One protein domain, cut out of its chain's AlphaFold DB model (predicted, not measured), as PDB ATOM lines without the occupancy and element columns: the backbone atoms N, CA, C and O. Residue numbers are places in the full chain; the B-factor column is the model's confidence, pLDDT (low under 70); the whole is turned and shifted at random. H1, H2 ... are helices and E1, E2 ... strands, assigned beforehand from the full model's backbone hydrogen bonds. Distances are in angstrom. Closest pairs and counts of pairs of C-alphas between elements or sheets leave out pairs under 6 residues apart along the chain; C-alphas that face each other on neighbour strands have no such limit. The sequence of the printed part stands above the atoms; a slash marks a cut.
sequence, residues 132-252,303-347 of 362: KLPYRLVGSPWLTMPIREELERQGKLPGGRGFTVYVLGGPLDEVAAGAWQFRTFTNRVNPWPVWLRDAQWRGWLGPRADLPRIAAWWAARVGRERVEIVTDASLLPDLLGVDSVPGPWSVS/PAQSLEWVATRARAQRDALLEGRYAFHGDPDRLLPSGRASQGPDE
ATOM      1  N   LYS A 132      49.205 -31.984 -22.922       84.25
ATOM      2  CA  LYS A 132      49.191 -31.323 -21.613       84.25
ATOM      3  C   LYS A 132      47.843 -30.659 -21.381       84.25
ATOM      4  O   LYS A 132      47.575 -29.603 -21.951       84.25
ATOM      5  N   LEU A 133      47.030 -31.241 -20.506       83.88
ATOM      6  CA  LEU A 133      45.723 -30.692 -20.160       83.88
ATOM      7  C   LEU A 133      45.823 -29.786 -18.919       83.88
ATOM      8  O   LEU A 133      46.563 -30.092 -17.975       83.88
ATOM      9  N   PRO A 134      45.076 -28.666 -18.867       89.19
ATOM     10  CA  PRO A 134      45.164 -27.673 -17.799       89.19
ATOM     11  C   PRO A 134      44.449 -28.125 -16.510       89.19
ATOM     12  O   PRO A 134      43.665 -27.380 -15.933       89.19
ATOM     13  N   TYR A 135      44.762 -29.320 -16.004       91.62
ATOM     14  CA  TYR A 135      44.245 -29.840 -14.741       91.62
ATOM     15  C   TYR A 135      45.369 -30.300 -13.798       91.62
ATOM     16  O   TYR A 135      46.478 -30.655 -14.209       91.62
ATOM     17  N   ARG A 136      45.066 -30.331 -12.499       94.12
ATOM     18  CA  ARG A 136      45.824 -31.044 -11.461       94.12
ATOM     19  C   ARG A 136      44.848 -31.739 -10.519       94.12
ATOM     20  O   ARG A 136      44.008 -31.078  -9.927       94.12
ATOM     21  N   LEU A 137      45.011 -33.049 -10.337       94.31
ATOM     22  CA  LEU A 137      44.234 -33.834  -9.374       94.31
ATOM     23  C   LEU A 137      45.002 -33.997  -8.067       94.31
ATOM     24  O   LEU A 137      46.147 -34.462  -8.062       94.31
ATOM     25  N   VAL A 138      44.370 -33.614  -6.960       93.94
ATOM     26  CA  VAL A 138      44.931 -33.694  -5.604       93.94
ATOM     27  C   VAL A 138      43.863 -34.150  -4.611       93.94
ATOM     28  O   VAL A 138      42.689 -34.205  -4.953       93.94
ATOM     29  N   GLY A 139      44.254 -34.493  -3.383       89.81
ATOM     30  CA  GLY A 139      43.354 -35.066  -2.375       89.81
ATOM     31  C   GLY A 139      43.897 -36.397  -1.865       89.81
ATOM     32  O   GLY A 139      45.118 -36.556  -1.754       89.81
ATOM     33  N   SER A 140      43.010 -37.355  -1.578       86.19
ATOM     34  CA  SER A 140      43.426 -38.714  -1.210       86.19
ATOM     35  C   SER A 140      44.189 -39.365  -2.369       86.19
ATOM     36  O   SER A 140      43.627 -39.539  -3.457       86.19
ATOM     37  N   PRO A 141      45.455 -39.778  -2.181       84.56
ATOM     38  CA  PRO A 141      46.181 -40.483  -3.229       84.56
ATOM     39  C   PRO A 141      45.521 -41.809  -3.621       84.56
ATOM     40  O   PRO A 141      45.628 -42.204  -4.769       84.56
ATOM     41  N   TRP A 142      44.780 -42.453  -2.713       88.25
ATOM     42  CA  TRP A 142      44.035 -43.678  -3.023       88.25
ATOM     43  C   TRP A 142      42.925 -43.465  -4.062       88.25
ATOM     44  O   TRP A 142      42.649 -44.352  -4.859       88.25
ATOM     45  N   LEU A 143      42.326 -42.269  -4.079       85.75
ATOM     46  CA  LEU A 143      41.322 -41.875  -5.072       85.75
ATOM     47  C   LEU A 143      41.978 -41.326  -6.342       85.75
ATOM     48  O   LEU A 143      41.558 -41.621  -7.451       85.75
ATOM     49  N   THR A 144      43.015 -40.503  -6.183       91.44
ATOM     50  CA  THR A 144      43.591 -39.736  -7.300       91.44
ATOM     51  C   THR A 144      44.619 -40.510  -8.128       91.44
ATOM     52  O   THR A 144      44.786 -40.199  -9.303       91.44
ATOM     53  N   MET A 145      45.323 -41.495  -7.556       89.12
ATOM     54  CA  MET A 145      46.382 -42.235  -8.261       89.12
ATOM     55  C   MET A 145      45.865 -43.081  -9.429       89.12
ATOM     56  O   MET A 145      46.408 -42.898 -10.512       89.12
ATOM     57  N   PRO A 146      44.819 -43.923  -9.281       89.94
ATOM     58  CA  PRO A 146      44.319 -44.727 -10.401       89.94
ATOM     59  C   PRO A 146      43.874 -43.853 -11.578       89.94
ATOM     60  O   PRO A 146      44.151 -44.157 -12.734       89.94
ATOM     61  N   ILE A 147      43.244 -42.716 -11.272       92.38
ATOM     62  CA  ILE A 147      42.783 -41.746 -12.268       92.38
ATOM     63  C   ILE A 147      43.975 -41.132 -13.002       92.38
ATOM     64  O   ILE A 147      43.975 -41.043 -14.224       92.38
ATOM     65  N   ARG A 148      45.016 -40.727 -12.267       91.06
ATOM     66  CA  ARG A 148      46.235 -40.174 -12.864       91.06
ATOM     67  C   ARG A 148      46.975 -41.196 -13.720       91.06
ATOM     68  O   ARG A 148      47.385 -40.837 -14.815       91.06
ATOM     69  N   GLU A 149      47.121 -42.430 -13.244       87.75
ATOM     70  CA  GLU A 149      47.757 -43.523 -13.991       87.75
ATOM     71  C   GLU A 149      47.020 -43.783 -15.314       87.75
ATOM     72  O   GLU A 149      47.654 -43.884 -16.361       87.75
ATOM     73  N   GLU A 150      45.686 -43.801 -15.297       89.38
ATOM     74  CA  GLU A 150      44.880 -43.998 -16.504       89.38
ATOM     75  C   GLU A 150      44.968 -42.817 -17.483       89.38
ATOM     76  O   GLU A 150      45.117 -43.023 -18.687       89.38
ATOM     77  N   LEU A 151      44.940 -41.575 -16.993       89.88
ATOM     78  CA  LEU A 151      45.105 -40.394 -17.848       89.88
ATOM     79  C   LEU A 151      46.509 -40.327 -18.461       89.88
ATOM     80  O   LEU A 151      46.646 -40.048 -19.650       89.88
ATOM     81  N   GLU A 152      47.549 -40.628 -17.680       88.62
ATOM     82  CA  GLU A 152      48.929 -40.710 -18.167       88.62
ATOM     83  C   GLU A 152      49.069 -41.814 -19.233       88.62
ATOM     84  O   GLU A 152      49.675 -41.573 -20.280       88.62
ATOM     85  N   ARG A 153      48.425 -42.976 -19.041       86.50
ATOM     86  CA  ARG A 153      48.362 -44.065 -20.034       86.50
ATOM     87  C   ARG A 153      47.675 -43.647 -21.338       86.50
ATOM     88  O   ARG A 153      48.065 -44.107 -22.407       86.50
ATOM     89  N   GLN A 154      46.675 -42.771 -21.267       87.06
ATOM     90  CA  GLN A 154      45.995 -42.190 -22.431       87.06
ATOM     91  C   GLN A 154      46.764 -41.016 -23.073       87.06
ATOM     92  O   GLN A 154      46.254 -40.402 -24.006       87.06
ATOM     93  N   GLY A 155      47.956 -40.661 -22.577       88.25
ATOM     94  CA  GLY A 155      48.728 -39.513 -23.067       88.25
ATOM     95  C   GLY A 155      48.227 -38.150 -22.568       88.25
ATOM     96  O   GLY A 155      48.736 -37.121 -23.002       88.25
ATOM     97  N   LYS A 156      47.270 -38.114 -21.631       87.94
ATOM     98  CA  LYS A 156      46.637 -36.901 -21.083       87.94
ATOM     99  C   LYS A 156      47.341 -36.429 -19.808       87.94
ATOM    100  O   LYS A 156      46.852 -36.606 -18.687       87.94
ATOM    101  N   LEU A 157      48.511 -35.816 -19.966       87.19
ATOM    102  CA  LEU A 157      49.362 -35.425 -18.845       87.19
ATOM    103  C   LEU A 157      48.797 -34.230 -18.058       87.19
ATOM    104  O   LEU A 157      48.350 -33.245 -18.655       87.19
ATOM    105  N   PRO A 158      48.878 -34.257 -16.713       88.50
ATOM    106  CA  PRO A 158      48.427 -33.150 -15.887       88.50
ATOM    107  C   PRO A 158      49.384 -31.962 -15.967       88.50
ATOM    108  O   PRO A 158      50.589 -32.061 -15.700       88.50
ATOM    109  N   GLY A 159      48.815 -30.787 -16.186       77.94
ATOM    110  CA  GLY A 159      49.505 -29.515 -16.091       77.94
ATOM    111  C   GLY A 159      49.587 -28.795 -17.426       77.94
ATOM    112  O   GLY A 159      49.534 -29.367 -18.500       77.94
ATOM    113  N   GLY A 160      49.738 -27.485 -17.332       80.69
ATOM    114  CA  GLY A 160      49.683 -26.567 -18.458       80.69
ATOM    115  C   GLY A 160      49.652 -25.145 -17.924       80.69
ATOM    116  O   GLY A 160      49.645 -24.926 -16.709       80.69
ATOM    117  N   ARG A 161      49.649 -24.145 -18.801       82.94
ATOM    118  CA  ARG A 161      49.467 -22.763 -18.349       82.94
ATOM    119  C   ARG A 161      48.022 -22.589 -17.873       82.94
ATOM    120  O   ARG A 161      47.101 -22.973 -18.577       82.94
ATOM    121  N   GLY A 162      47.836 -22.005 -16.689       86.38
ATOM    122  CA  GLY A 162      46.497 -21.684 -16.183       86.38
ATOM    123  C   GLY A 162      45.697 -22.867 -15.631       86.38
ATOM    124  O   GLY A 162      44.490 -22.732 -15.511       86.38
ATOM    125  N   PHE A 163      46.338 -23.987 -15.276       92.69
ATOM    126  CA  PHE A 163      45.621 -25.181 -14.817       92.69
ATOM    127  C   PHE A 163      44.708 -24.944 -13.602       92.69
ATOM    128  O   PHE A 163      45.054 -24.163 -12.709       92.69
ATOM    129  N   THR A 164      43.604 -25.692 -13.559       96.00
ATOM    130  CA  THR A 164      42.692 -25.808 -12.413       96.00
ATOM    131  C   THR A 164      43.109 -26.979 -11.524       96.00
ATOM    132  O   THR A 164      43.472 -28.054 -12.005       96.00
ATOM    133  N   VAL A 165      43.096 -26.774 -10.210       97.12
ATOM    134  CA  VAL A 165      43.350 -27.805  -9.203       97.12
ATOM    135  C   VAL A 165      42.020 -28.362  -8.720       97.12
ATOM    136  O   VAL A 165      41.293 -27.688  -7.994       97.12
ATOM    137  N   TYR A 166      41.753 -29.615  -9.059       96.88
ATOM    138  CA  TYR A 166      40.630 -30.377  -8.536       96.88
ATOM    139  C   TYR A 166      41.065 -31.114  -7.267       96.88
ATOM    140  O   TYR A 166      41.897 -32.028  -7.308       96.88
ATOM    141  N   VAL A 167      40.524 -30.691  -6.125       96.81
ATOM    142  CA  VAL A 167      40.724 -31.336  -4.824       96.81
ATOM    143  C   VAL A 167      39.613 -32.361  -4.630       96.81
ATOM    144  O   VAL A 167      38.485 -32.010  -4.293       96.81
ATOM    145  N   LEU A 168      39.936 -33.633  -4.848       94.81
ATOM    146  CA  LEU A 168      39.015 -34.746  -4.659       94.81
ATOM    147  C   LEU A 168      38.784 -34.985  -3.166       94.81
ATOM    148  O   LEU A 168      39.696 -35.372  -2.424       94.81
ATOM    149  N   GLY A 169      37.552 -34.719  -2.751       89.56
ATOM    150  CA  GLY A 169      37.009 -35.024  -1.442       89.56
ATOM    151  C   GLY A 169      36.030 -36.193  -1.490       89.56
ATOM    152  O   GLY A 169      35.754 -36.777  -2.533       89.56
ATOM    153  N   GLY A 170      35.522 -36.529  -0.318       91.56
ATOM    154  CA  GLY A 170      34.554 -37.590  -0.087       91.56
ATOM    155  C   GLY A 170      34.327 -37.729   1.415       91.56
ATOM    156  O   GLY A 170      34.890 -36.930   2.181       91.56
ATOM    157  N   PRO A 171      33.555 -38.735   1.844       94.31
ATOM    158  CA  PRO A 171      33.333 -38.986   3.257       94.31
ATOM    159  C   PRO A 171      34.663 -39.106   4.008       94.31
ATOM    160  O   PRO A 171      35.565 -39.839   3.591       94.31
ATOM    161  N   LEU A 172      34.838 -38.340   5.091       94.38
ATOM    162  CA  LEU A 172      36.145 -38.239   5.759       94.38
ATOM    163  C   LEU A 172      36.663 -39.590   6.285       94.38
ATOM    164  O   LEU A 172      37.874 -39.810   6.323       94.38
ATOM    165  N   ASP A 173      35.766 -40.488   6.690       93.62
ATOM    166  CA  ASP A 173      36.082 -41.865   7.071       93.62
ATOM    167  C   ASP A 173      36.718 -42.650   5.913       93.62
ATOM    168  O   ASP A 173      37.747 -43.299   6.104       93.62
ATOM    169  N   GLU A 174      36.188 -42.524   4.700       92.38
ATOM    170  CA  GLU A 174      36.738 -43.177   3.505       92.38
ATOM    171  C   GLU A 174      38.051 -42.522   3.048       92.38
ATOM    172  O   GLU A 174      39.039 -43.204   2.770       92.38
ATOM    173  N   VAL A 175      38.117 -41.187   3.045       92.69
ATOM    174  CA  VAL A 175      39.333 -40.430   2.695       92.69
ATOM    175  C   VAL A 175      40.487 -40.783   3.641       92.69
ATOM    176  O   VAL A 175      41.628 -40.970   3.205       92.69
ATOM    177  N   ALA A 176      40.207 -40.901   4.940       93.44
ATOM    178  CA  ALA A 176      41.194 -41.280   5.942       93.44
ATOM    179  C   ALA A 176      41.623 -42.749   5.836       93.44
ATOM    180  O   ALA A 176      42.818 -43.036   5.957       93.44
ATOM    181  N   ALA A 177      40.684 -43.665   5.576       93.81
ATOM    182  CA  ALA A 177      41.001 -45.060   5.284       93.81
ATOM    183  C   ALA A 177      41.916 -45.167   4.054       93.81
ATOM    184  O   ALA A 177      42.998 -45.753   4.146       93.81
ATOM    185  N   GLY A 178      41.576 -44.470   2.966       92.94
ATOM    186  CA  GLY A 178      42.394 -44.371   1.758       92.94
ATOM    187  C   GLY A 178      43.795 -43.814   2.024       92.94
ATOM    188  O   GLY A 178      44.783 -44.293   1.467       92.94
ATOM    189  N   ALA A 179      43.939 -42.848   2.936       93.00
ATOM    190  CA  ALA A 179      45.250 -42.328   3.321       93.00
ATOM    191  C   ALA A 179      46.135 -43.381   4.016       93.00
ATOM    192  O   ALA A 179      47.358 -43.363   3.832       93.00
ATOM    193  N   TRP A 180      45.553 -44.287   4.807       94.94
ATOM    194  CA  TRP A 180      46.276 -45.424   5.380       94.94
ATOM    195  C   TRP A 180      46.565 -46.495   4.324       94.94
ATOM    196  O   TRP A 180      47.721 -46.901   4.206       94.94
ATOM    197  N   GLN A 181      45.567 -46.869   3.515       94.62
ATOM    198  CA  GLN A 181      45.691 -47.858   2.437       94.62
ATOM    199  C   GLN A 181      46.806 -47.483   1.462       94.62
ATOM    200  O   GLN A 181      47.741 -48.252   1.254       94.62
ATOM    201  N   PHE A 182      46.816 -46.236   0.985       92.69
ATOM    202  CA  PHE A 182      47.875 -45.724   0.119       92.69
ATOM    203  C   PHE A 182      49.262 -45.886   0.737       92.69
ATOM    204  O   PHE A 182      50.226 -46.220   0.048       92.69
ATOM    205  N   ARG A 183      49.395 -45.660   2.048       93.25
ATOM    206  CA  ARG A 183      50.686 -45.837   2.712       93.25
ATOM    207  C   ARG A 183      51.104 -47.296   2.771       93.25
ATOM    208  O   ARG A 183      52.301 -47.509   2.709       93.25
ATOM    209  N   THR A 184      50.196 -48.268   2.843       95.56
ATOM    210  CA  THR A 184      50.590 -49.690   2.870       95.56
ATOM    211  C   THR A 184      51.355 -50.120   1.614       95.56
ATOM    212  O   THR A 184      52.259 -50.944   1.717       95.56
ATOM    213  N   PHE A 185      51.081 -49.483   0.472       93.50
ATOM    214  CA  PHE A 185      51.768 -49.726  -0.802       93.50
ATOM    215  C   PHE A 185      52.955 -48.795  -1.072       93.50
ATOM    216  O   PHE A 185      53.788 -49.088  -1.924       93.50
ATOM    217  N   THR A 186      53.049 -47.657  -0.381       88.06
ATOM    218  CA  THR A 186      54.009 -46.601  -0.753       88.06
ATOM    219  C   THR A 186      54.991 -46.210   0.336       88.06
ATOM    220  O   THR A 186      55.951 -45.507   0.040       88.06
ATOM    221  N   ASN A 187      54.772 -46.580   1.601       86.44
ATOM    222  CA  ASN A 187      55.663 -46.205   2.698       86.44
ATOM    223  C   ASN A 187      55.504 -47.138   3.915       86.44
ATOM    224  O   ASN A 187      54.607 -47.967   3.999       86.44
ATOM    225  N   ARG A 188      56.331 -46.966   4.945       87.12
ATOM    226  CA  ARG A 188      56.068 -47.585   6.247       87.12
ATOM    227  C   ARG A 188      54.849 -46.935   6.899       87.12
ATOM    228  O   ARG A 188      54.740 -45.704   6.977       87.12
ATOM    229  N   VAL A 189      53.949 -47.759   7.427       92.94
ATOM    230  CA  VAL A 189      52.806 -47.322   8.235       92.94
ATOM    231  C   VAL A 189      52.545 -48.303   9.375       92.94
ATOM    232  O   VAL A 189      52.799 -49.506   9.263       92.94
ATOM    233  N   ASN A 190      52.080 -47.756  10.497       94.44
ATOM    234  CA  ASN A 190      51.648 -48.543  11.646       94.44
ATOM    235  C   ASN A 190      50.405 -49.379  11.284       94.44
ATOM    236  O   ASN A 190      49.645 -48.978  10.396       94.44
ATOM    237  N   PRO A 191      50.159 -50.501  11.985       94.44
ATOM    238  CA  PRO A 191      48.889 -51.218  11.886       94.44
ATOM    239  C   PRO A 191      47.700 -50.272  12.088       94.44
ATOM    240  O   PRO A 191      47.800 -49.327  12.877       94.44
ATOM    241  N   TRP A 192      46.578 -50.536  11.413       95.19
ATOM    242  CA  TRP A 192      45.396 -49.664  11.437       95.19
ATOM    243  C   TRP A 192      44.964 -49.220  12.850       95.19
ATOM    244  O   TRP A 192      44.841 -48.012  13.060       95.19
ATOM    245  N   PRO A 193      44.845 -50.110  13.864       94.19
ATOM    246  CA  PRO A 193      44.433 -49.692  15.209       94.19
ATOM    247  C   PRO A 193      45.403 -48.702  15.864       94.19
ATOM    248  O   PRO A 193      44.991 -47.792  16.580       94.19
ATOM    249  N   VAL A 194      46.704 -48.864  15.608       95.69
ATOM    250  CA  VAL A 194      47.744 -47.968  16.125       95.69
ATOM    251  C   VAL A 194      47.692 -46.630  15.398       95.69
ATOM    252  O   VAL A 194      47.709 -45.592  16.049       95.69
ATOM    253  N   TRP A 195      47.578 -46.646  14.067       95.62
ATOM    254  CA  TRP A 195      47.459 -45.428  13.267       95.62
ATOM    255  C   TRP A 195      46.236 -44.596  13.676       95.62
ATOM    256  O   TRP A 195      46.357 -43.388  13.877       95.62
ATOM    257  N   LEU A 196      45.089 -45.250  13.871       95.12
ATOM    258  CA  LEU A 196      43.849 -44.606  14.291       95.12
ATOM    259  C   LEU A 196      43.963 -44.007  15.694       95.12
ATOM    260  O   LEU A 196      43.627 -42.841  15.894       95.12
ATOM    261  N   ARG A 197      44.481 -44.774  16.660       95.44
ATOM    262  CA  ARG A 197      44.708 -44.288  18.026       95.44
ATOM    263  C   ARG A 197      45.645 -43.081  18.039       95.44
ATOM    264  O   ARG A 197      45.363 -42.102  18.724       95.44
ATOM    265  N   ASP A 198      46.734 -43.131  17.275       95.69
ATOM    266  CA  ASP A 198      47.688 -42.027  17.182       95.69
ATOM    267  C   ASP A 198      47.031 -40.778  16.560       95.69
ATOM    268  O   ASP A 198      47.271 -39.661  17.020       95.69
ATOM    269  N   ALA A 199      46.171 -40.950  15.549       94.94
ATOM    270  CA  ALA A 199      45.415 -39.859  14.936       94.94
ATOM    271  C   ALA A 199      44.384 -39.246  15.899       94.94
ATOM    272  O   ALA A 199      44.279 -38.021  15.986       94.94
ATOM    273  N   GLN A 200      43.667 -40.077  16.660       95.62
ATOM    274  CA  GLN A 200      42.728 -39.631  17.692       95.62
ATOM    275  C   GLN A 200      43.438 -38.850  18.795       95.62
ATOM    276  O   GLN A 200      43.012 -37.745  19.124       95.62
ATOM    277  N   TRP A 201      44.555 -39.380  19.300       96.00
ATOM    278  CA  TRP A 201      45.358 -38.734  20.335       96.00
ATOM    279  C   TRP A 201      45.899 -37.369  19.883       96.00
ATOM    280  O   TRP A 201      45.858 -36.407  20.642       96.00
ATOM    281  N   ARG A 202      46.344 -37.251  18.623       94.75
ATOM    282  CA  ARG A 202      46.792 -35.970  18.036       94.75
ATOM    283  C   ARG A 202      45.643 -35.052  17.620       94.75
ATOM    284  O   ARG A 202      45.884 -33.892  17.303       94.75
ATOM    285  N   GLY A 203      44.419 -35.572  17.534       94.38
ATOM    286  CA  GLY A 203      43.284 -34.866  16.949       94.38
ATOM    287  C   GLY A 203      43.436 -34.567  15.453       94.38
ATOM    288  O   GLY A 203      42.836 -33.613  14.966       94.38
ATOM    289  N   TRP A 204      44.240 -35.339  14.717       92.31
ATOM    290  CA  TRP A 204      44.568 -35.052  13.318       92.31
ATOM    291  C   TRP A 204      44.815 -36.333  12.514       92.31
ATOM    292  O   TRP A 204      45.663 -37.148  12.877       92.31
ATOM    293  N   LEU A 205      44.106 -36.481  11.390       90.00
ATOM    294  CA  LEU A 205      44.187 -37.633  10.473       90.00
ATOM    295  C   LEU A 205      45.406 -37.583   9.533       90.00
ATOM    296  O   LEU A 205      45.645 -38.498   8.745       90.00
ATOM    297  N   GLY A 206      46.216 -36.529   9.635       90.62
ATOM    298  CA  GLY A 206      47.397 -36.335   8.807       90.62
ATOM    299  C   GLY A 206      47.106 -35.578   7.507       90.62
ATOM    300  O   GLY A 206      45.958 -35.333   7.145       90.62
ATOM    301  N   PRO A 207      48.161 -35.216   6.759       90.75
ATOM    302  CA  PRO A 207      48.069 -34.234   5.679       90.75
ATOM    303  C   PRO A 207      47.308 -34.732   4.445       90.75
ATOM    304  O   PRO A 207      46.861 -33.922   3.647       90.75
ATOM    305  N   ARG A 208      47.180 -36.052   4.263       89.62
ATOM    306  CA  ARG A 208      46.488 -36.660   3.110       89.62
ATOM    307  C   ARG A 208      44.970 -36.748   3.287       89.62
ATOM    308  O   ARG A 208      44.279 -37.004   2.313       89.62
ATOM    309  N   ALA A 209      44.481 -36.535   4.507       92.69
ATOM    310  CA  ALA A 209      43.063 -36.516   4.846       92.69
ATOM    311  C   ALA A 209      42.631 -35.135   5.372       92.69
ATOM    312  O   ALA A 209      41.649 -35.031   6.093       92.69
ATOM    313  N   ASP A 210      43.397 -34.085   5.061       94.25
ATOM    314  CA  ASP A 210      43.168 -32.703   5.490       94.25
ATOM    315  C   ASP A 210      42.891 -31.839   4.253       94.25
ATOM    316  O   ASP A 210      43.766 -31.131   3.744       94.25
ATOM    317  N   LEU A 211      41.674 -31.971   3.715       94.38
ATOM    318  CA  LEU A 211      41.260 -31.284   2.490       94.38
ATOM    319  C   LEU A 211      41.366 -29.751   2.596       94.38
ATOM    320  O   LEU A 211      41.897 -29.157   1.655       94.38
ATOM    321  N   PRO A 212      40.973 -29.094   3.713       96.56
ATOM    322  CA  PRO A 212      41.154 -27.649   3.861       96.56
ATOM    323  C   PRO A 212      42.617 -27.225   3.738       96.56
ATOM    324  O   PRO A 212      42.930 -26.261   3.039       96.56
ATOM    325  N   ARG A 213      43.540 -27.965   4.370       95.75
ATOM    326  CA  ARG A 213      44.972 -27.666   4.284       95.75
ATOM    327  C   ARG A 213      45.516 -27.872   2.871       95.75
ATOM    328  O   ARG A 213      46.338 -27.071   2.428       95.75
ATOM    329  N   ILE A 214      45.072 -28.916   2.164       95.88
ATOM    330  CA  ILE A 214      45.439 -29.158   0.759       95.88
ATOM    331  C   ILE A 214      44.944 -28.003  -0.122       95.88
ATOM    332  O   ILE A 214      45.738 -27.436  -0.877       95.88
ATOM    333  N   ALA A 215      43.672 -27.620   0.007       97.50
ATOM    334  CA  ALA A 215      43.069 -26.536  -0.762       97.50
ATOM    335  C   ALA A 215      43.785 -25.201  -0.509       97.50
ATOM    336  O   ALA A 215      44.208 -24.543  -1.457       97.50
ATOM    337  N   ALA A 216      44.036 -24.853   0.757       97.50
ATOM    338  CA  ALA A 216      44.748 -23.631   1.127       97.50
ATOM    339  C   ALA A 216      46.189 -23.600   0.589       97.50
ATOM    340  O   ALA A 216      46.659 -22.570   0.103       97.50
ATOM    341  N   TRP A 217      46.897 -24.735   0.633       97.00
ATOM    342  CA  TRP A 217      48.259 -24.842   0.103       97.00
ATOM    343  C   TRP A 217      48.316 -24.576  -1.406       97.00
ATOM    344  O   TRP A 217      49.263 -23.933  -1.878       97.00
ATOM    345  N   TRP A 218      47.319 -25.051  -2.158       96.75
ATOM    346  CA  TRP A 218      47.204 -24.802  -3.595       96.75
ATOM    347  C   TRP A 218      46.701 -23.399  -3.905       96.75
ATOM    348  O   TRP A 218      47.276 -22.744  -4.769       96.75
ATOM    349  N   ALA A 219      45.723 -22.890  -3.160       97.38
ATOM    350  CA  ALA A 219      45.206 -21.536  -3.335       97.38
ATOM    351  C   ALA A 219      46.312 -20.486  -3.171       97.38
ATOM    352  O   ALA A 219      46.390 -19.544  -3.951       97.38
ATOM    353  N   ALA A 220      47.243 -20.699  -2.236       97.25
ATOM    354  CA  ALA A 220      48.418 -19.843  -2.071       97.25
ATOM    355  C   ALA A 220      49.385 -19.852  -3.278       97.25
ATOM    356  O   ALA A 220      50.221 -18.961  -3.395       97.25
ATOM    357  N   ARG A 221      49.311 -20.857  -4.162       95.31
ATOM    358  CA  ARG A 221      50.202 -21.031  -5.327       95.31
ATOM    359  C   ARG A 221      49.553 -20.653  -6.644       95.31
ATOM    360  O   ARG A 221      50.225 -20.111  -7.517       95.31
ATOM    361  N   VAL A 222      48.281 -20.997  -6.812       95.31
ATOM    362  CA  VAL A 222      47.556 -20.807  -8.070       95.31
ATOM    363  C   VAL A 222      46.410 -19.807  -7.951       95.31
ATOM    364  O   VAL A 222      45.809 -19.479  -8.960       95.31
ATOM    365  N   GLY A 223      46.145 -19.248  -6.777       95.88
ATOM    366  CA  GLY A 223      44.943 -18.448  -6.554       95.88
ATOM    367  C   GLY A 223      43.743 -19.339  -6.242       95.88
ATOM    368  O   GLY A 223      43.646 -20.485  -6.685       95.88
ATOM    369  N   ARG A 224      42.840 -18.828  -5.406       96.81
ATOM    370  CA  ARG A 224      41.670 -19.567  -4.905       96.81
ATOM    371  C   ARG A 224      40.700 -19.921  -6.030       96.81
ATOM    372  O   ARG A 224      40.103 -20.986  -6.006       96.81
ATOM    373  N   GLU A 225      40.553 -19.033  -7.003       96.31
ATOM    374  CA  GLU A 225      39.682 -19.172  -8.169       96.31
ATOM    375  C   GLU A 225      40.056 -20.340  -9.086       96.31
ATOM    376  O   GLU A 225      39.238 -20.753  -9.895       96.31
ATOM    377  N   ARG A 226      41.269 -20.890  -8.941       96.38
ATOM    378  CA  ARG A 226      41.732 -22.084  -9.658       96.38
ATOM    379  C   ARG A 226      41.781 -23.328  -8.775       96.38
ATOM    380  O   ARG A 226      42.442 -24.298  -9.137       96.38
ATOM    381  N   VAL A 227      41.141 -23.305  -7.605       98.06
ATOM    382  CA  VAL A 227      41.024 -24.460  -6.706       98.06
ATOM    383  C   VAL A 227      39.551 -24.801  -6.532       98.06
ATOM    384  O   VAL A 227      38.780 -24.021  -5.972       98.06
ATOM    385  N   GLU A 228      39.182 -25.993  -6.982       98.00
ATOM    386  CA  GLU A 228      37.804 -26.472  -7.014       98.00
ATOM    387  C   GLU A 228      37.711 -27.790  -6.238       98.00
ATOM    388  O   GLU A 228      38.540 -28.689  -6.404       98.00
ATOM    389  N   ILE A 229      36.729 -27.900  -5.347       97.62
ATOM    390  CA  ILE A 229      36.515 -29.075  -4.502       97.62
ATOM    391  C   ILE A 229      35.534 -30.005  -5.206       97.62
ATOM    392  O   ILE A 229      34.405 -29.617  -5.493       97.62
ATOM    393  N   VAL A 230      35.942 -31.245  -5.458       96.69
ATOM    394  CA  VAL A 230      35.096 -32.258  -6.095       96.69
ATOM    395  C   VAL A 230      34.645 -33.245  -5.029       96.69
ATOM    396  O   VAL A 230      35.460 -33.985  -4.487       96.69
ATOM    397  N   THR A 231      33.353 -33.236  -4.708       94.81
ATOM    398  CA  THR A 231      32.724 -34.135  -3.717       94.81
ATOM    399  C   THR A 231      31.856 -35.210  -4.368       94.81
ATOM    400  O   THR A 231      31.503 -36.203  -3.733       94.81
ATOM    401  N   ASP A 232      31.527 -35.031  -5.648       92.06
ATOM    402  CA  ASP A 232      30.868 -36.026  -6.481       92.06
ATOM    403  C   ASP A 232      31.824 -36.507  -7.577       92.06
ATOM    404  O   ASP A 232      32.075 -35.804  -8.556       92.06
ATOM    405  N   ALA A 233      32.364 -37.717  -7.411       87.81
ATOM    406  CA  ALA A 233      33.294 -38.306  -8.371       87.81
ATOM    407  C   ALA A 233      32.661 -38.551  -9.754       87.81
ATOM    408  O   ALA A 233      33.390 -38.619 -10.740       87.81
ATOM    409  N   SER A 234      31.327 -38.638  -9.849       91.50
ATOM    410  CA  SER A 234      30.635 -38.826 -11.132       91.50
ATOM    411  C   SER A 234      30.701 -37.600 -12.047       91.50
ATOM    412  O   SER A 234      30.536 -37.744 -13.252       91.50
ATOM    413  N   LEU A 235      31.005 -36.417 -11.499       94.12
ATOM    414  CA  LEU A 235      31.200 -35.181 -12.267       94.12
ATOM    415  C   LEU A 235      32.620 -35.058 -12.832       94.12
ATOM    416  O   LEU A 235      32.899 -34.197 -13.662       94.12
ATOM    417  N   LEU A 236      33.547 -35.891 -12.356       92.88
ATOM    418  CA  LEU A 236      34.955 -35.780 -12.704       92.88
ATOM    419  C   LEU A 236      35.265 -36.036 -14.193       92.88
ATOM    420  O   LEU A 236      36.114 -35.313 -14.713       92.88
ATOM    421  N   PRO A 237      34.623 -36.996 -14.893       93.56
ATOM    422  CA  PRO A 237      34.846 -37.200 -16.325       93.56
ATOM    423  C   PRO A 237      34.634 -35.919 -17.148       93.56
ATOM    424  O   PRO A 237      35.529 -35.523 -17.895       93.56
ATOM    425  N   ASP A 238      33.528 -35.206 -16.911       93.75
ATOM    426  CA  ASP A 238      33.200 -33.954 -17.603       93.75
ATOM    427  C   ASP A 238      34.218 -32.845 -17.299       93.75
ATOM    428  O   ASP A 238      34.668 -32.141 -18.204       93.75
ATOM    429  N   LEU A 239      34.644 -32.720 -16.035       92.88
ATOM    430  CA  LEU A 239      35.661 -31.742 -15.618       92.88
ATOM    431  C   LEU A 239      37.031 -31.998 -16.262       92.88
ATOM    432  O   LEU A 239      37.805 -31.065 -16.476       92.88
ATOM    433  N   LEU A 240      37.345 -33.262 -16.544       90.94
ATOM    434  CA  LEU A 240      38.613 -33.680 -17.135       90.94
ATOM    435  C   LEU A 240      38.552 -33.840 -18.661       90.94
ATOM    436  O   LEU A 240      39.595 -34.060 -19.276       90.94
ATOM    437  N   GLY A 241      37.368 -33.737 -19.274       89.38
ATOM    438  CA  GLY A 241      37.177 -33.976 -20.707       89.38
ATOM    439  C   GLY A 241      37.481 -35.424 -21.110       89.38
ATOM    440  O   GLY A 241      38.168 -35.671 -22.108       89.38
ATOM    441  N   VAL A 242      37.043 -36.391 -20.301       89.69
ATOM    442  CA  VAL A 242      37.206 -37.830 -20.559       89.69
ATOM    443  C   VAL A 242      35.877 -38.563 -20.423       89.69
ATOM    444  O   VAL A 242      35.005 -38.117 -19.690       89.69
ATOM    445  N   ASP A 243      35.735 -39.711 -21.085       90.25
ATOM    446  CA  ASP A 243      34.475 -40.471 -21.068       90.25
ATOM    447  C   ASP A 243      34.208 -41.145 -19.715       90.25
ATOM    448  O   ASP A 243      33.067 -41.325 -19.297       90.25
ATOM    449  N   SER A 244      35.273 -41.566 -19.028       91.31
ATOM    450  CA  SER A 244      35.185 -42.200 -17.716       91.31
ATOM    451  C   SER A 244      36.496 -42.069 -16.951       91.31
ATOM    452  O   SER A 244      37.563 -41.853 -17.530       91.31
ATOM    453  N   VAL A 245      36.404 -42.217 -15.633       90.75
ATOM    454  CA  VAL A 245      37.554 -42.300 -14.733       90.75
ATOM    455  C   VAL A 245      37.480 -43.614 -13.954       90.75
ATOM    456  O   VAL A 245      36.380 -44.034 -13.580       90.75
ATOM    457  N   PRO A 246      38.614 -44.287 -13.702       91.38
ATOM    458  CA  PRO A 246      38.617 -45.493 -12.889       91.38
ATOM    459  C   PRO A 246      38.280 -45.168 -11.429       91.38
ATOM    460  O   PRO A 246      38.576 -44.082 -10.923       91.38
ATOM    461  N   GLY A 247      37.688 -46.143 -10.741       87.31
ATOM    462  CA  GLY A 247      37.521 -46.100  -9.290       87.31
ATOM    463  C   GLY A 247      38.839 -46.321  -8.529       87.31
ATOM    464  O   GLY A 247      39.885 -46.564  -9.139       87.31
ATOM    465  N   PRO A 248      38.806 -46.255  -7.185       86.31
ATOM    466  CA  PRO A 248      39.942 -46.648  -6.353       86.31
ATOM    467  C   PRO A 248      40.330 -48.117  -6.583       86.31
ATOM    468  O   PRO A 248      39.503 -48.924  -7.010       86.31
ATOM    469  N   TRP A 249      41.574 -48.482  -6.250       87.25
ATOM    470  CA  TRP A 249      42.005 -49.884  -6.297       87.25
ATOM    471  C   TRP A 249      41.122 -50.752  -5.394       87.25
ATOM    472  O   TRP A 249      40.874 -50.410  -4.231       87.25
ATOM    473  N   SER A 250      40.676 -51.887  -5.927       85.69
ATOM    474  CA  SER A 250      39.791 -52.820  -5.232       85.69
ATOM    475  C   SER A 250      40.616 -53.766  -4.363       85.69
ATOM    476  O   SER A 250      40.769 -54.934  -4.696       85.69
ATOM    477  N   VAL A 251      41.179 -53.233  -3.274       90.81
ATOM    478  CA  VAL A 251      42.031 -53.977  -2.335       90.81
ATOM    479  C   VAL A 251      41.423 -53.935  -0.934       90.81
ATOM    480  O   VAL A 251      41.265 -52.859  -0.345       90.81
ATOM    481  N   SER A 252      41.137 -55.104  -0.362       93.31
ATOM    482  CA  SER A 252      40.569 -55.245   0.983       93.31
ATOM    483  C   SER A 252      41.514 -54.794   2.100       93.31
ATOM    484  O   SER A 252      42.719 -54.583   1.920       93.31
ATOM    485  N   PRO A 303      35.959 -48.129  13.371       92.69
ATOM    486  CA  PRO A 303      35.132 -48.818  14.340       92.69
ATOM    487  C   PRO A 303      34.079 -47.852  14.893       92.69
ATOM    488  O   PRO A 303      34.305 -46.639  14.963       92.69
ATOM    489  N   ALA A 304      32.941 -48.393  15.330       92.06
ATOM    490  CA  ALA A 304      31.791 -47.605  15.776       92.06
ATOM    491  C   ALA A 304      32.159 -46.546  16.831       92.06
ATOM    492  O   ALA A 304      31.726 -45.399  16.724       92.06
ATOM    493  N   GLN A 305      33.036 -46.882  17.788       92.06
ATOM    494  CA  GLN A 305      33.477 -45.949  18.833       92.06
ATOM    495  C   GLN A 305      34.243 -44.718  18.315       92.06
ATOM    496  O   GLN A 305      34.438 -43.756  19.052       92.06
ATOM    497  N   SER A 306      34.712 -44.739  17.066       93.69
ATOM    498  CA  SER A 306      35.456 -43.637  16.457       93.69
ATOM    499  C   SER A 306      34.590 -42.745  15.566       93.69
ATOM    500  O   SER A 306      35.054 -41.670  15.188       93.69
ATOM    501  N   LEU A 307      33.355 -43.145  15.234       92.38
ATOM    502  CA  LEU A 307      32.528 -42.444  14.243       92.38
ATOM    503  C   LEU A 307      32.148 -41.026  14.673       92.38
ATOM    504  O   LEU A 307      32.201 -40.110  13.856       92.38
ATOM    505  N   GLU A 308      31.838 -40.806  15.951       94.56
ATOM    506  CA  GLU A 308      31.508 -39.469  16.463       94.56
ATOM    507  C   GLU A 308      32.691 -38.495  16.336       94.56
ATOM    508  O   GLU A 308      32.539 -37.333  15.936       94.56
ATOM    509  N   TRP A 309      33.899 -38.987  16.620       95.75
ATOM    510  CA  TRP A 309      35.120 -38.209  16.450       95.75
ATOM    511  C   TRP A 309      35.350 -37.855  14.977       95.75
ATOM    512  O   TRP A 309      35.613 -36.689  14.672       95.75
ATOM    513  N   VAL A 310      35.193 -38.817  14.059       95.75
ATOM    514  CA  VAL A 310      35.327 -38.550  12.617       95.75
ATOM    515  C   VAL A 310      34.255 -37.575  12.138       95.75
ATOM    516  O   VAL A 310      34.589 -36.633  11.427       95.75
ATOM    517  N   ALA A 311      33.003 -37.711  12.580       96.69
ATOM    518  CA  ALA A 311      31.922 -36.784  12.241       96.69
ATOM    519  C   ALA A 311      32.229 -35.347  12.678       96.69
ATOM    520  O   ALA A 311      31.994 -34.398  11.931       96.69
ATOM    521  N   THR A 312      32.817 -35.178  13.861       96.94
ATOM    522  CA  THR A 312      33.251 -33.864  14.348       96.94
ATOM    523  C   THR A 312      34.368 -33.279  13.483       96.94
ATOM    524  O   THR A 312      34.330 -32.096  13.148       96.94
ATOM    525  N   ARG A 313      35.335 -34.101  13.057       97.19
ATOM    526  CA  ARG A 313      36.404 -33.668  12.142       97.19
ATOM    527  C   ARG A 313      35.882 -33.355  10.740       97.19
ATOM    528  O   ARG A 313      36.337 -32.385  10.147       97.19
ATOM    529  N   ALA A 314      34.920 -34.123  10.245       97.25
ATOM    530  CA  ALA A 314      34.312 -33.936   8.934       97.25
ATOM    531  C   ALA A 314      33.541 -32.617   8.855       97.25
ATOM    532  O   ALA A 314      33.766 -31.840   7.932       97.25
ATOM    533  N   ARG A 315      32.718 -32.313   9.873       98.19
ATOM    534  CA  ARG A 315      32.033 -31.015   9.994       98.19
ATOM    535  C   ARG A 315      33.027 -29.857   9.976       98.19
ATOM    536  O   ARG A 315      32.894 -28.964   9.153       98.19
ATOM    537  N   ALA A 316      34.083 -29.935  10.790       97.31
ATOM    538  CA  ALA A 316      35.115 -28.900  10.820       97.31
ATOM    539  C   ALA A 316      35.816 -28.707   9.459       97.31
ATOM    540  O   ALA A 316      36.108 -27.576   9.082       97.31
ATOM    541  N   GLN A 317      36.081 -29.784   8.706       97.12
ATOM    542  CA  GLN A 317      36.664 -29.662   7.364       97.12
ATOM    543  C   GLN A 317      35.692 -29.060   6.351       97.12
ATOM    544  O   GLN A 317      36.092 -28.187   5.582       97.12
ATOM    545  N   ARG A 318      34.431 -29.506   6.351       98.06
ATOM    546  CA  ARG A 318      33.381 -28.954   5.490       98.06
ATOM    547  C   ARG A 318      33.221 -27.456   5.733       98.06
ATOM    548  O   ARG A 318      33.296 -26.679   4.786       98.06
ATOM    549  N   ASP A 319      33.068 -27.059   6.992       98.44
ATOM    550  CA  ASP A 319      32.849 -25.665   7.376       98.44
ATOM    551  C   ASP A 319      34.056 -24.798   6.977       98.44
ATOM    552  O   ASP A 319      33.882 -23.769   6.329       98.44
ATOM    553  N   ALA A 320      35.288 -25.272   7.204       97.75
ATOM    554  CA  ALA A 320      36.502 -24.568   6.778       97.75
ATOM    555  C   ALA A 320      36.615 -24.396   5.247       97.75
ATOM    556  O   ALA A 320      37.121 -23.377   4.769       97.75
ATOM    557  N   LEU A 321      36.162 -25.372   4.452       97.44
ATOM    558  CA  LEU A 321      36.146 -25.255   2.988       97.44
ATOM    559  C   LEU A 321      35.065 -24.277   2.503       97.44
ATOM    560  O   LEU A 321      35.318 -23.499   1.580       97.44
ATOM    561  N   LEU A 322      33.889 -24.278   3.136       97.75
ATOM    562  CA  LEU A 322      32.812 -23.327   2.842       97.75
ATOM    563  C   LEU A 322      33.218 -21.892   3.196       97.75
ATOM    564  O   LEU A 322      33.066 -20.983   2.378       97.75
ATOM    565  N   GLU A 323      33.811 -21.689   4.372       97.69
ATOM    566  CA  GLU A 323      34.375 -20.405   4.801       97.69
ATOM    567  C   GLU A 323      35.481 -19.923   3.854       97.69
ATOM    568  O   GLU A 323      35.569 -18.731   3.546       97.69
ATOM    569  N   GLY A 324      36.280 -20.857   3.327       96.56
ATOM    570  CA  GLY A 324      37.288 -20.601   2.302       96.56
ATOM    571  C   GLY A 324      36.723 -20.163   0.945       96.56
ATOM    572  O   GLY A 324      37.495 -19.709   0.102       96.56
ATOM    573  N   ARG A 325      35.400 -20.252   0.728       96.56
ATOM    574  CA  ARG A 325      34.687 -19.887  -0.511       96.56
ATOM    575  C   ARG A 325      35.259 -20.561  -1.764       96.56
ATOM    576  O   ARG A 325      35.372 -19.920  -2.809       96.56
ATOM    577  N   TYR A 326      35.680 -21.819  -1.671       97.50
ATOM    578  CA  TYR A 326      36.073 -22.593  -2.853       97.50
ATOM    579  C   TYR A 326      34.845 -22.931  -3.709       97.50
ATOM    580  O   TYR A 326      33.732 -23.007  -3.190       97.50
ATOM    581  N   ALA A 327      35.036 -23.131  -5.016       97.12
ATOM    582  CA  ALA A 327      33.981 -23.691  -5.856       97.12
ATOM    583  C   ALA A 327      33.799 -25.180  -5.526       97.12
ATOM    584  O   ALA A 327      34.787 -25.874  -5.278       97.12
ATOM    585  N   PHE A 328      32.556 -25.659  -5.519       97.44
ATOM    586  CA  PHE A 328      32.217 -27.054  -5.249       97.44
ATOM    587  C   PHE A 328      31.558 -27.696  -6.464       97.44
ATOM    588  O   PHE A 328      30.623 -27.139  -7.037       97.44
ATOM    589  N   HIS A 329      32.010 -28.903  -6.786       97.00
ATOM    590  CA  HIS A 329      31.350 -29.829  -7.696       97.00
ATOM    591  C   HIS A 329      30.728 -30.948  -6.866       97.00
ATOM    592  O   HIS A 329      31.437 -31.797  -6.312       97.00
ATOM    593  N   GLY A 330      29.403 -30.902  -6.733       95.81
ATOM    594  CA  GLY A 330      28.627 -31.753  -5.830       95.81
ATOM    595  C   GLY A 330      28.233 -31.057  -4.523       95.81
ATOM    596  O   GLY A 330      28.458 -29.861  -4.338       95.81
ATOM    597  N   ASP A 331      27.611 -31.821  -3.630       96.06
ATOM    598  CA  ASP A 331      27.121 -31.345  -2.335       96.06
ATOM    599  C   ASP A 331      28.242 -31.372  -1.270       96.06
ATOM    600  O   ASP A 331      28.779 -32.451  -0.991       96.06
ATOM    601  N   PRO A 332      28.584 -30.231  -0.632       96.50
ATOM    602  CA  PRO A 332      29.544 -30.175   0.472       96.50
ATOM    603  C   PRO A 332      29.254 -31.152   1.620       96.50
ATOM    604  O   PRO A 332      30.193 -31.597   2.286       96.50
ATOM    605  N   ASP A 333      27.992 -31.524   1.855       96.88
ATOM    606  CA  ASP A 333      27.624 -32.478   2.905       96.88
ATOM    607  C   ASP A 333      28.075 -33.914   2.601       96.88
ATOM    608  O   ASP A 333      28.170 -34.729   3.520       96.88
ATOM    609  N   ARG A 334      28.502 -34.221   1.368       95.38
ATOM    610  CA  ARG A 334      29.184 -35.489   1.042       95.38
ATOM    611  C   ARG A 334      30.579 -35.621   1.663       95.38
ATOM    612  O   ARG A 334      31.185 -36.683   1.573       95.38
ATOM    613  N   LEU A 335      31.098 -34.564   2.294       95.25
ATOM    614  CA  LEU A 335      32.302 -34.636   3.130       95.25
ATOM    615  C   LEU A 335      32.025 -35.251   4.508       95.25
ATOM    616  O   LEU A 335      32.958 -35.686   5.193       95.25
ATOM    617  N   LEU A 336      30.759 -35.263   4.941       96.69
ATOM    618  CA  LEU A 336      30.358 -35.917   6.179       96.69
ATOM    619  C   LEU A 336      30.574 -37.431   6.067       96.69
ATOM    620  O   LEU A 336      30.562 -37.971   4.961       96.69
ATOM    621  N   PRO A 337      30.811 -38.131   7.192       93.94
ATOM    622  CA  PRO A 337      31.146 -39.542   7.135       93.94
ATOM    623  C   PRO A 337      30.016 -40.354   6.514       93.94
ATOM    624  O   PRO A 337      28.842 -40.052   6.735       93.94
ATOM    625  N   SER A 338      30.372 -41.444   5.840       90.88
ATOM    626  CA  SER A 338      29.408 -42.370   5.233       90.88
ATOM    627  C   SER A 338      28.468 -42.996   6.277       90.88
ATOM    628  O   SER A 338      27.399 -43.513   5.955       90.88
ATOM    629  N   GLY A 339      28.897 -42.985   7.546       81.50
ATOM    630  CA  GLY A 339      28.211 -43.612   8.672       81.50
ATOM    631  C   GLY A 339      28.374 -45.132   8.702       81.50
ATOM    632  O   GLY A 339      27.849 -45.783   9.607       81.50
ATOM    633  N   ARG A 340      29.111 -45.715   7.750       83.81
ATOM    634  CA  ARG A 340      29.345 -47.157   7.669       83.81
ATOM    635  C   ARG A 340      30.435 -47.557   8.654       83.81
ATOM    636  O   ARG A 340      31.626 -47.371   8.418       83.81
ATOM    637  N   ALA A 341      30.020 -48.132   9.779       78.69
ATOM    638  CA  ALA A 341      30.952 -48.780  10.688       78.69
ATOM    639  C   ALA A 341      31.599 -49.982   9.984       78.69
ATOM    640  O   ALA A 341      30.908 -50.886   9.518       78.69
ATOM    641  N   SER A 342      32.927 -50.013   9.963       84.62
ATOM    642  CA  SER A 342      33.708 -51.174   9.534       84.62
ATOM    643  C   SER A 342      34.798 -51.444  10.574       84.62
ATOM    644  O   SER A 342      34.771 -50.925  11.692       84.62
ATOM    645  N   GLN A 343      35.742 -52.312  10.248       83.31
ATOM    646  CA  GLN A 343      36.871 -52.646  11.098       83.31
ATOM    647  C   GLN A 343      38.173 -52.527  10.312       83.31
ATOM    648  O   GLN A 343      38.193 -52.369   9.092       83.31
ATOM    649  N   GLY A 344      39.280 -52.611  11.041       87.56
ATOM    650  CA  GLY A 344      40.578 -52.824  10.427       87.56
ATOM    651  C   GLY A 344      40.762 -54.249   9.893       87.56
ATOM    652  O   GLY A 344      39.886 -55.109  10.054       87.56
ATOM    653  N   PRO A 345      41.947 -54.514   9.326       92.62
ATOM    654  CA  PRO A 345      42.325 -55.838   8.843       92.62
ATOM    655  C   PRO A 345      42.194 -56.919   9.927       92.62
ATOM    656  O   PRO A 345      42.509 -56.672  11.092       92.62
ATOM    657  N   ASP A 346      41.750 -58.123   9.550       92.69
ATOM    658  CA  ASP A 346      41.766 -59.307  10.421       92.69
ATOM    659  C   ASP A 346      43.030 -60.112  10.131       92.69
ATOM    660  O   ASP A 346      43.272 -60.537   9.002       92.69
ATOM    661  N   GLU A 347      43.843 -60.336  11.162       92.94
ATOM    662  CA  GLU A 347      45.146 -60.987  11.009       92.94
ATOM    663  C   GLU A 347      45.033 -62.446  10.526       92.94
ATOM    664  O   GLU A 347      45.931 -62.927   9.834       92.94
TER     665      GLU A 347
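AT A GLANCE: This is residues 132 to 252 and 303 to 347 of the 362 residues of an uncharacterized protein of Nocardioides albertanoniae (UniProt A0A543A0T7). A twisted sheet of four parallel strands makes the core, with H1 and H5 over one face and H4 over the other, while H2 and H3 lie beyond the last residues of E1 and E3. The long helix H6 runs past the sheet, packing on H4 and on the first residues of H2. The printed part has 166 residues with seven named helices and five named strands, in the order E1 H1 E2 E3 H2 H3 H4 E4 H5 H6 E5 H7; the sheet runs E1 E3 E4 E5, and the class is mixed. The whole is compact, with a radius of gyration of the C-alphas of 15.9 A and spans of 45 by 35 by 25 A.

HOW THE PARTS SIT: E1, residues 135 to 139, is an edge strand, parallel to its neighbour E3, residues 164 to 168; N 136 and O 164 are within hydrogen-bond range at 2.8 A. H1, residues 141 to 153, is on the sheet over E1, at a height of 8.8 A; their closest C-alphas, of Leu 137 and Thr 144, are 6.3 A apart. E2, residues 156 to 158, pairs with no named strand. H2, residues 172 to 186, touches H1 with residues 178 to 182 alone, at a steep tilt of 61 degrees; the closest C-alphas, of Trp 142 and Gly 178, are 5.1 A apart. H3, residues 192 to 202, is close to H2 but not clearly touching, the closest C-alphas, of Trp 180 and Trp 192, 7.4 A apart. H4, residues 211 to 222, is over E3 on the opposite face from H1, at a height of 8.8 A. E4, residues 227 to 230, is parallel to E3, with N 167 and O 228 at 2.8 A; E3, H2 H3 H4, E4 form a strand-helix-strand unit, two parallel neighbour strands with helices between. H5, residues 233 to 240, is on the same face as H1, completing three layers, helices on both faces of a sheet. H6, residues 304 to 323, touches H4 at a shallow tilt of 27 degrees; the closest C-alphas, of Pro 212 and Leu 321, are 5.6 A apart. E5, residues 327 to 329, the other edge strand, is parallel to E4, with N 229 and O 327 at 2.8 A. H7, residues 332 to 335, touches H6. Every O i to N i+4 pair is within range in H3, against 7 of 9 in H1, 9 of 11 in H2, 7 of 8 in H4, 2 of 4 in H5 and 14 of 16 in H6; H7 is too short for one.

IN THESE COORDINATES: E1 begins at C-alpha 135, (44.245, -29.840, -14.741). H2 measures 20.8 A and H6 29.4 A from first to last C-alpha. H7 ends at C-alpha 335, (32.302, -34.636, 3.130).

THE WHOLE: The two C-alphas farthest apart, of Arg 161 and Glu 347, are 48.4 A apart. Residues 253 to 302 are not printed, and C-alphas 252 and 303 are 15.8 A apart across the cut. Of the links printed whole, none is long. Mean pLDDT of the printed part is 92.6, and no printed residue is under 70.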